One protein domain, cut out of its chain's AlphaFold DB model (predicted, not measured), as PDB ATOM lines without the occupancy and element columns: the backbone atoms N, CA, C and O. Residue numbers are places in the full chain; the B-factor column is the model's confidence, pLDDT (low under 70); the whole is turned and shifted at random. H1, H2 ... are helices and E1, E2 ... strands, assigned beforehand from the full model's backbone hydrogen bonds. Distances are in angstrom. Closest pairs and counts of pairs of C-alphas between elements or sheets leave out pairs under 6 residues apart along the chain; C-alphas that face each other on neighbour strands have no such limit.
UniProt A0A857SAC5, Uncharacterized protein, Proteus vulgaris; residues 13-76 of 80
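This is residues 13 to 76 of the 80 residues of an uncharacterized protein of Proteus vulgaris (UniProt A0A857SAC5). A small helix, H1, sits in the middle, with the two-stranded hairpin E1 E2 at one end of the domain and the short helix H2 at the opposite end. The longest helix, H3, packs on H1 and on strand E4 of a second, smaller hairpin, E3 E4. The printed part has 64 residues, with three named helices and four named strands in the order E1, E2, H1, E3, E4, H2, H3, and the class is mixed, helices and strands. The two sheets, E1 - E2 and E3 - E4, are each antiparallel. The whole is compact, with a radius of gyration of the C-alphas of 11.8 A and spans of 32 by 27 by 18 A.

E1, residues 13 to 18, and E2, residues 21 to 26, form an antiparallel hairpin, with 141 degrees between their directions; N 13 and O 25 are 2.8 A apart and N 23 and O 15 are 2.9 A apart, both within hydrogen-bond range. H1, residues 32 to 36, has its closest C-alpha to E1 at Phe 33, 5.5 A from that of Ile 17. E3, residues 40 to 42, and E4, residues 48 to 50, form a second antiparallel hairpin at 149 degrees, with N 41 and O 49 within hydrogen-bond range at 2.9 A. This hairpin is apart from both E1 and E2. H2, residues 54 to 59, is apart from H1. H3, residues 66 to 74, is close to H2 but not clearly touching, the closest C-alphas being those of Val 57 and Ile 66, 7.7 A apart; their lines are about perpendicular at 82 degrees. H3 touches H1, the closest C-alphas being those of Ile 32 and Leu 69, 6.4 A apart. The closest C-alphas of E4 and H3 are those of Met 48 and Ile 70, 6.0 A apart. In H1, H2 and H3 every O i to N i+4 pair is within hydrogen-bond range.

E1 begins at C-alpha 13, (19.955, 51.710, 11.031), and is 15.3 A long; E2 is 16.6 A long. H1 measures 6.4 A, E3 6.9 A and E4 7.1 A. H2 begins at C-alpha 54, (6.779, 27.140, 23.495), and measures 8.6 A. H3 is 12.3 A long and ends at C-alpha 74, (25.063, 35.110, 26.874).

The two C-alphas farthest apart are those of Glu 26 and Ser 53, at 32.7 A. The printed part has no cut. The link from H2 to H3 is short, and the other links are tight. The mean pLDDT of the printed part is 94.0, and no printed residue is under 70.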
ATOM      1  N   ARG A  13      21.156  51.856  10.196       88.56
ATOM      2  CA  ARG A  13      19.955  51.710  11.031       88.56
ATOM      3  C   ARG A  13      20.332  51.578  12.499       88.56
ATOM      4  O   ARG A  13      21.365  51.010  12.846       88.56
ATOM      5  N   ARG A  14      19.460  52.072  13.375       91.56
ATOM      6  CA  ARG A  14      19.583  51.878  14.821       91.56
ATOM      7  C   ARG A  14      18.991  50.518  15.193       91.56
ATOM      8  O   ARG A  14      17.816  50.279  14.930       91.56
ATOM      9  N   LEU A  15      19.791  49.650  15.801       93.38
ATOM     10  CA  LEU A  15      19.351  48.362  16.341       93.38
ATOM     11  C   LEU A  15      19.448  48.348  17.852       93.38
ATOM     12  O   LEU A  15      20.404  48.877  18.413       93.38
ATOM     13  N   GLN A  16      18.477  47.715  18.502       95.19
ATOM     14  CA  GLN A  16      18.558  47.445  19.929       95.19
ATOM     15  C   GLN A  16      19.398  46.185  20.154       95.19
ATOM     16  O   GLN A  16      19.012  45.095  19.736       95.19
ATOM     17  N   ILE A  17      20.562  46.334  20.778       94.62
ATOM     18  CA  ILE A  17      21.499  45.223  20.999       94.62
ATOM     19  C   ILE A  17      21.373  44.628  22.402       94.62
ATOM     20  O   ILE A  17      21.703  43.464  22.584       94.62
ATOM     21  N   GLU A  18      20.865  45.395  23.371       94.19
ATOM     22  CA  GLU A  18      20.548  44.968  24.741       94.19
ATOM     23  C   GLU A  18      19.369  45.815  25.278       94.19
ATOM     24  O   GLU A  18      18.979  46.804  24.635       94.19
ATOM     25  N   PRO A  19      18.785  45.499  26.450       93.38
ATOM     26  CA  PRO A  19      17.789  46.364  27.081       93.38
ATOM     27  C   PRO A  19      18.298  47.807  27.208       93.38
ATOM     28  O   PRO A  19      19.361  48.069  27.762       93.38
ATOM     29  N   GLY A  20      17.577  48.762  26.612       92.06
ATOM     30  CA  GLY A  20      17.958  50.179  26.614       92.06
ATOM     31  C   GLY A  20      19.208  50.561  25.802       92.06
ATOM     32  O   GLY A  20      19.430  51.755  25.598       92.06
ATOM     33  N   ARG A  21      19.997  49.610  25.280       94.25
ATOM     34  CA  ARG A  21      21.219  49.893  24.505       94.25
ATOM     35  C   ARG A  21      21.015  49.688  23.014       94.25
ATOM     36  O   ARG A  21      20.468  48.682  22.562       94.25
ATOM     37  N   TYR A  22      21.518  50.648  22.246       94.88
ATOM     38  CA  TYR A  22      21.349  50.699  20.803       94.88
ATOM     39  C   TYR A  22      22.669  50.966  20.093       94.88
ATOM     40  O   TYR A  22      23.503  51.712  20.600       94.88
ATOM     41  N   GLU A  23      22.805  50.423  18.890       93.56
ATOM     42  CA  GLU A  23      23.969  50.618  18.031       93.56
ATOM     43  C   GLU A  23      23.536  51.037  16.622       93.56
ATOM     44  O   GLU A  23      22.495  50.599  16.123       93.56
ATOM     45  N   LEU A  24      24.315  51.923  15.993       92.75
ATOM     46  CA  LEU A  24      24.151  52.279  14.585       92.75
ATOM     47  C   LEU A  24      24.941  51.291  13.739       92.75
ATOM     48  O   LEU A  24      26.166  51.252  13.808       92.75
ATOM     49  N   VAL A  25      24.235  50.520  12.924       89.88
ATOM     50  CA  VAL A  25      24.827  49.466  12.104       89.88
ATOM     51  C   VAL A  25      24.428  49.603  10.649       89.88
ATOM     52  O   VAL A  25      23.391  50.180  10.336       89.88
ATOM     53  N   GLU A  26      25.235  49.033   9.760       87.88
ATOM     54  CA  GLU A  26      24.901  48.907   8.342       87.88
ATOM     55  C   GLU A  26      23.581  48.154   8.134       87.88
ATOM     56  O   GLU A  26      23.212  47.248   8.891       87.88
ATOM     57  N   SER A  27      22.859  48.543   7.088       82.12
ATOM     58  CA  SER A  27      21.626  47.890   6.672       82.12
ATOM     59  C   SER A  27      21.895  46.426   6.329       82.12
ATOM     60  O   SER A  27      22.882  46.098   5.681       82.12
ATOM     61  N   GLY A  28      21.013  45.540   6.792       85.25
ATOM     62  CA  GLY A  28      21.163  44.088   6.653       85.25
ATOM     63  C   GLY A  28      21.734  43.388   7.886       85.25
ATOM     64  O   GLY A  28      21.562  42.179   8.002       85.25
ATOM     65  N   LYS A  29      22.330  44.111   8.849       89.75
ATOM     66  CA  LYS A  29      22.624  43.519  10.161       89.75
ATOM     67  C   LYS A  29      21.339  43.328  10.967       89.75
ATOM     68  O   LYS A  29      20.436  44.168  10.928       89.75
ATOM     69  N   GLU A  30      21.297  42.247  11.737       92.25
ATOM     70  CA  GLU A  30      20.249  41.951  12.714       92.25
ATOM     71  C   GLU A  30      20.883  41.758  14.089       92.25
ATOM     72  O   GLU A  30      21.964  41.177  14.206       92.25
ATOM     73  N   SER A  31      20.226  42.255  15.137       95.50
ATOM     74  CA  SER A  31      20.661  42.016  16.508       95.50
ATOM     75  C   SER A  31      19.891  40.849  17.104       95.50
ATOM     76  O   SER A  31      18.693  40.680  16.868       95.50
ATOM     77  N   ILE A  32      20.587  40.055  17.914       96.88
ATOM     78  CA  ILE A  32      19.991  38.907  18.596       96.88
ATOM     79  C   ILE A  32      18.855  39.389  19.502       96.88
ATOM     80  O   ILE A  32      17.740  38.892  19.391       96.88
ATOM     81  N   PHE A  33      19.110  40.406  20.333       96.56
ATOM     82  CA  PHE A  33      18.115  40.932  21.268       96.56
ATOM     83  C   PHE A  33      16.851  41.436  20.559       96.56
ATOM     84  O   PHE A  33      15.758  41.009  20.912       96.56
ATOM     85  N   ASP A  34      16.970  42.284  19.532       93.94
ATOM     86  CA  ASP A  34      15.797  42.820  18.818       93.94
ATOM     87  C   ASP A  34      14.981  41.706  18.144       93.94
ATOM     88  O   ASP A  34      13.754  41.780  18.099       93.94
ATOM     89  N   ARG A  35      15.653  40.634  17.692       93.75
ATOM     90  CA  ARG A  35      15.012  39.457  17.095       93.75
ATOM     91  C   ARG A  35      14.177  38.659  18.096       93.75
ATOM     92  O   ARG A  35      13.125  38.150  17.713       93.75
ATOM     93  N   VAL A  36      14.636  38.522  19.342       95.25
ATOM     94  CA  VAL A  36      14.019  37.615  20.333       95.25
ATOM     95  C   VAL A  36      13.317  38.328  21.492       95.25
ATOM     96  O   VAL A  36      12.652  37.665  22.282       95.25
ATOM     97  N   ARG A  37      13.379  39.666  21.584       94.69
ATOM     98  CA  ARG A  37      12.858  40.469  22.717       94.69
ATOM     99  C   ARG A  37      11.400  40.216  23.103       94.69
ATOM    100  O   ARG A  37      11.006  40.554  24.208       94.69
ATOM    101  N   ALA A  38      10.584  39.686  22.192       94.12
ATOM    102  CA  ALA A  38       9.177  39.383  22.458       94.12
ATOM    103  C   ALA A  38       8.985  38.135  23.335       94.12
ATOM    104  O   ALA A  38       7.909  37.953  23.897       94.12
ATOM    105  N   VAL A  39      10.001  37.272  23.426       96.38
ATOM    106  CA  VAL A  39       9.916  35.957  24.079       96.38
ATOM    107  C   VAL A  39      11.015  35.716  25.115       96.38
ATOM    108  O   VAL A  39      11.106  34.621  25.663       96.38
ATOM    109  N   VAL A  40      11.847  36.721  25.398       96.62
ATOM    110  CA  VAL A  40      12.940  36.630  26.375       96.62
ATOM    111  C   VAL A  40      12.862  37.743  27.412       96.62
ATOM    112  O   VAL A  40      12.294  38.806  27.163       96.62
ATOM    113  N   ALA A  41      13.503  37.513  28.549       96.12
ATOM    114  CA  ALA A  41      13.863  38.533  29.521       96.12
ATOM    115  C   ALA A  41      15.383  38.527  29.727       96.12
ATOM    116  O   ALA A  41      16.050  37.533  29.436       96.12
ATOM    117  N   VAL A  42      15.920  39.649  30.198       96.38
ATOM    118  CA  VAL A  42      17.313  39.767  30.641       96.38
ATOM    119  C   VAL A  42      17.273  40.107  32.123       96.38
ATOM    120  O   VAL A  42      16.557  41.036  32.501       96.38
ATOM    121  N   ASP A  43      17.972  39.329  32.941       94.69
ATOM    122  CA  ASP A  43      18.028  39.540  34.388       94.69
ATOM    123  C   ASP A  43      19.010  40.660  34.788       94.69
ATOM    124  O   ASP A  43      19.601  41.341  33.945       94.69
ATOM    125  N   GLU A  44      19.158  40.882  36.096       92.44
ATOM    126  CA  GLU A  44      20.042  41.912  36.656       92.44
ATOM    127  C   GLU A  44      21.529  41.658  36.356       92.44
ATOM    128  O   GLU A  44      22.320  42.601  36.333       92.44
ATOM    129  N   GLU A  45      21.907  40.407  36.076       92.06
ATOM    130  CA  GLU A  45      23.268  40.006  35.712       92.06
ATOM    131  C   GLU A  45      23.529  40.133  34.200       92.06
ATOM    132  O   GLU A  45      24.653  39.937  33.733       92.06
ATOM    133  N   GLY A  46      22.511  40.505  33.418       91.56
ATOM    134  CA  GLY A  46      22.608  40.620  31.967       91.56
ATOM    135  C   GLY A  46      22.433  39.289  31.232       91.56
ATOM    136  O   GLY A  46      22.717  39.222  30.033       91.56
ATOM    137  N   ILE A  47      21.958  38.242  31.913       96.12
ATOM    138  CA  ILE A  47      21.724  36.924  31.325       96.12
ATOM    139  C   ILE A  47      20.344  36.894  30.675       96.12
ATOM    140  O   ILE A  47      19.317  37.177  31.290       96.12
ATOM    141  N   MET A  48      20.322  36.528  29.397       97.12
ATOM    142  CA  MET A  48      19.101  36.330  28.632       97.12
ATOM    143  C   MET A  48      18.519  34.945  28.904       97.12
ATOM    144  O   MET A  48      19.231  33.940  28.838       97.12
ATOM    145  N   GLN A  49      17.210  34.895  29.146       96.44
ATOM    146  CA  GLN A  49      16.444  33.665  29.344       96.44
ATOM    147  C   GLN A  49      15.091  33.740  28.631       96.44
ATOM    148  O   GLN A  49      14.540  34.823  28.425       96.44
ATOM    149  N   ILE A  50      14.537  32.584  28.261       95.75
ATOM    150  CA  ILE A  50      13.186  32.497  27.690       95.75
ATOM    151  C   ILE A  50      12.167  32.891  28.764       95.75
ATOM    152  O   ILE A  50      12.212  32.395  29.884       95.75
ATOM    153  N   ASN A  51      11.227  33.763  28.402       95.62
ATOM    154  CA  ASN A  51      10.127  34.209  29.263       95.62
ATOM    155  C   ASN A  51       8.765  34.083  28.552       95.62
ATOM    156  O   ASN A  51       7.858  34.893  28.729       95.62
ATOM    157  N   ALA A  52       8.633  33.093  27.675       94.50
ATOM    158  CA  ALA A  52       7.408  32.824  26.939       94.50
ATOM    159  C   ALA A  52       7.177  31.318  26.814       94.50
ATOM    160  O   ALA A  52       8.100  30.522  26.968       94.50
ATOM    161  N   SER A  53       5.937  30.928  26.525       95.56
ATOM    162  CA  SER A  53       5.604  29.527  26.262       95.56
ATOM    163  C   SER A  53       6.153  29.061  24.913       95.56
ATOM    164  O   SER A  53       6.309  29.858  23.984       95.56
ATOM    165  N   ASP A  54       6.338  27.749  24.758       93.19
ATOM    166  CA  ASP A  54       6.779  27.140  23.495       93.19
ATOM    167  C   ASP A  54       5.872  27.504  22.312       93.19
ATOM    168  O   ASP A  54       6.338  27.711  21.192       93.19
ATOM    169  N   VAL A  55       4.566  27.648  22.566       94.88
ATOM    170  CA  VAL A  55       3.592  28.094  21.561       94.88
ATOM    171  C   VAL A  55       3.917  29.511  21.086       94.88
ATOM    172  O   VAL A  55       3.917  29.769  19.885       94.88
ATOM    173  N   ALA A  56       4.234  30.431  22.002       93.56
ATOM    174  CA  ALA A  56       4.612  31.799  21.655       93.56
ATOM    175  C   ALA A  56       5.947  31.857  20.900       93.56
ATOM    176  O   ALA A  56       6.050  32.553  19.888       93.56
ATOM    177  N   VAL A  57       6.935  31.062  21.320       94.94
ATOM    178  CA  VAL A  57       8.206  30.899  20.595       94.94
ATOM    179  C   VAL A  57       7.960  30.391  19.167       94.94
ATOM    180  O   VAL A  57       8.553  30.903  18.211       94.94
ATOM    181  N   GLY A  58       7.044  29.432  19.007       93.44
ATOM    182  CA  GLY A  58       6.623  28.909  17.710       93.44
ATOM    183  C   GLY A  58       5.939  29.946  16.827       93.44
ATOM    184  O   GLY A  58       6.285  30.067  15.653       93.44
ATOM    185  N   MET A  59       5.041  30.761  17.386       93.50
ATOM    186  CA  MET A  59       4.393  31.856  16.652       93.50
ATOM    187  C   MET A  59       5.392  32.913  16.159       93.50
ATOM    188  O   MET A  59       5.181  33.513  15.109       93.50
ATOM    189  N   CYS A  60       6.507  33.111  16.868       90.75
ATOM    190  CA  CYS A  60       7.597  33.985  16.427       90.75
ATOM    191  C   CYS A  60       8.533  33.339  15.385       90.75
ATOM    192  O   CYS A  60       9.469  33.993  14.921       90.75
ATOM    193  N   GLY A  61       8.318  32.070  15.014       93.88
ATOM    194  CA  GLY A  61       9.179  31.341  14.081       93.88
ATOM    195  C   GLY A  61      10.591  31.101  14.626       93.88
ATOM    196  O   GLY A  61      11.551  31.054  13.856       93.88
ATOM    197  N   LEU A  62      10.732  31.011  15.952       93.62
ATOM    198  CA  LEU A  62      12.015  30.836  16.644       93.62
ATOM    199  C   LEU A  62      12.247  29.391  17.111       93.62
ATOM    200  O   LEU A  62      13.286  29.094  17.708       93.62
ATOM    201  N   THR A  63      11.314  28.480  16.816       92.19
ATOM    202  CA  THR A  63      11.444  27.049  17.118       92.19
ATOM    203  C   THR A  63      12.749  26.489  16.554       92.19
ATOM    204  O   THR A  63      13.066  26.680  15.381       92.19
ATOM    205  N   GLY A  64      13.521  25.811  17.404       90.69
ATOM    206  CA  GLY A  64      14.805  25.204  17.037       90.69
ATOM    207  C   GLY A  64      15.975  26.181  16.888       90.69
ATOM    208  O   GLY A  64      17.074  25.749  16.556       90.69
ATOM    209  N   ARG A  65      15.770  27.487  17.115       93.75
ATOM    210  CA  ARG A  65      16.839  28.506  17.057       93.75
ATOM    211  C   ARG A  65      16.946  29.355  18.319       93.75
ATOM    212  O   ARG A  65      17.987  29.966  18.527       93.75
ATOM    213  N   ILE A  66      15.889  29.424  19.132       95.56
ATOM    214  CA  ILE A  66      15.849  30.288  20.318       95.56
ATOM    215  C   ILE A  66      16.995  29.991  21.294       95.56
ATOM    216  O   ILE A  66      17.661  30.924  21.731       95.56
ATOM    217  N   ASP A  67      17.290  28.716  21.546       95.75
ATOM    218  CA  ASP A  67      18.333  28.316  22.495       95.75
ATOM    219  C   ASP A  67      19.734  28.718  22.015       95.75
ATOM    220  O   ASP A  67      20.529  29.248  22.790       95.75
ATOM    221  N   ASP A  68      20.024  28.551  20.718       97.00
ATOM    222  CA  ASP A  68      21.290  28.984  20.110       97.00
ATOM    223  C   ASP A  68      21.454  30.508  20.174       97.00
ATOM    224  O   ASP A  68      22.514  31.018  20.537       97.00
ATOM    225  N   LEU A  69      20.386  31.253  19.877       96.69
ATOM    226  CA  LEU A  69      20.399  32.713  19.943       96.69
ATOM    227  C   LEU A  69      20.658  33.207  21.372       96.69
ATOM    228  O   LEU A  69      21.479  34.105  21.563       96.69
ATOM    229  N   ILE A  70      20.019  32.597  22.371       96.75
ATOM    230  CA  ILE A  70      20.239  32.919  23.785       96.75
ATOM    231  C   ILE A  70      21.670  32.578  24.206       96.75
ATOM    232  O   ILE A  70      22.346  33.412  24.806       96.75
ATOM    233  N   ALA A  71      22.172  31.396  23.842       97.56
ATOM    234  CA  ALA A  71      23.541  30.994  24.148       97.56
ATOM    235  C   ALA A  71      24.564  31.960  23.527       97.56
ATOM    236  O   ALA A  71      25.478  32.425  24.209       97.56
ATOM    237  N   ARG A  72      24.386  32.335  22.254       97.56
ATOM    238  CA  ARG A  72      25.225  33.342  21.586       97.56
ATOM    239  C   ARG A  72      25.169  34.685  22.309       97.56
ATOM    240  O   ARG A  72      26.219  35.293  22.519       97.56
ATOM    241  N   TYR A  73      23.981  35.136  22.710       97.62
ATOM    242  CA  TYR A  73      23.829  36.378  23.465       97.62
ATOM    243  C   TYR A  73      24.597  36.343  24.791       97.62
ATOM    244  O   TYR A  73      25.394  37.245  25.069       97.62
ATOM    245  N   ASN A  74      24.419  35.279  25.571       97.00
ATOM    246  CA  ASN A  74      25.063  35.110  26.874       97.00
ATOM    247  C   ASN A  74      26.590  34.947  26.756       97.00
ATOM    248  O   ASN A  74      27.322  35.357  27.649       97.00
ATOM    249  N   ASN A  75      27.086  34.472  25.609       97.25
ATOM    250  CA  ASN A  75      28.516  34.429  25.278       97.25
ATOM    251  C   ASN A  75      29.089  35.768  24.770       97.25
ATOM    252  O   ASN A  75      30.236  35.830  24.329       97.25
ATOM    253  N   GLY A  76      28.309  36.851  24.798       95.12
ATOM    254  CA  GLY A  76      28.766  38.189  24.411       95.12
ATOM    255  C   GLY A  76      28.524  38.555  22.943       95.12
ATOM    256  O   GLY A  76      28.848  39.670  22.531       95.12
TER     257      GLY A  76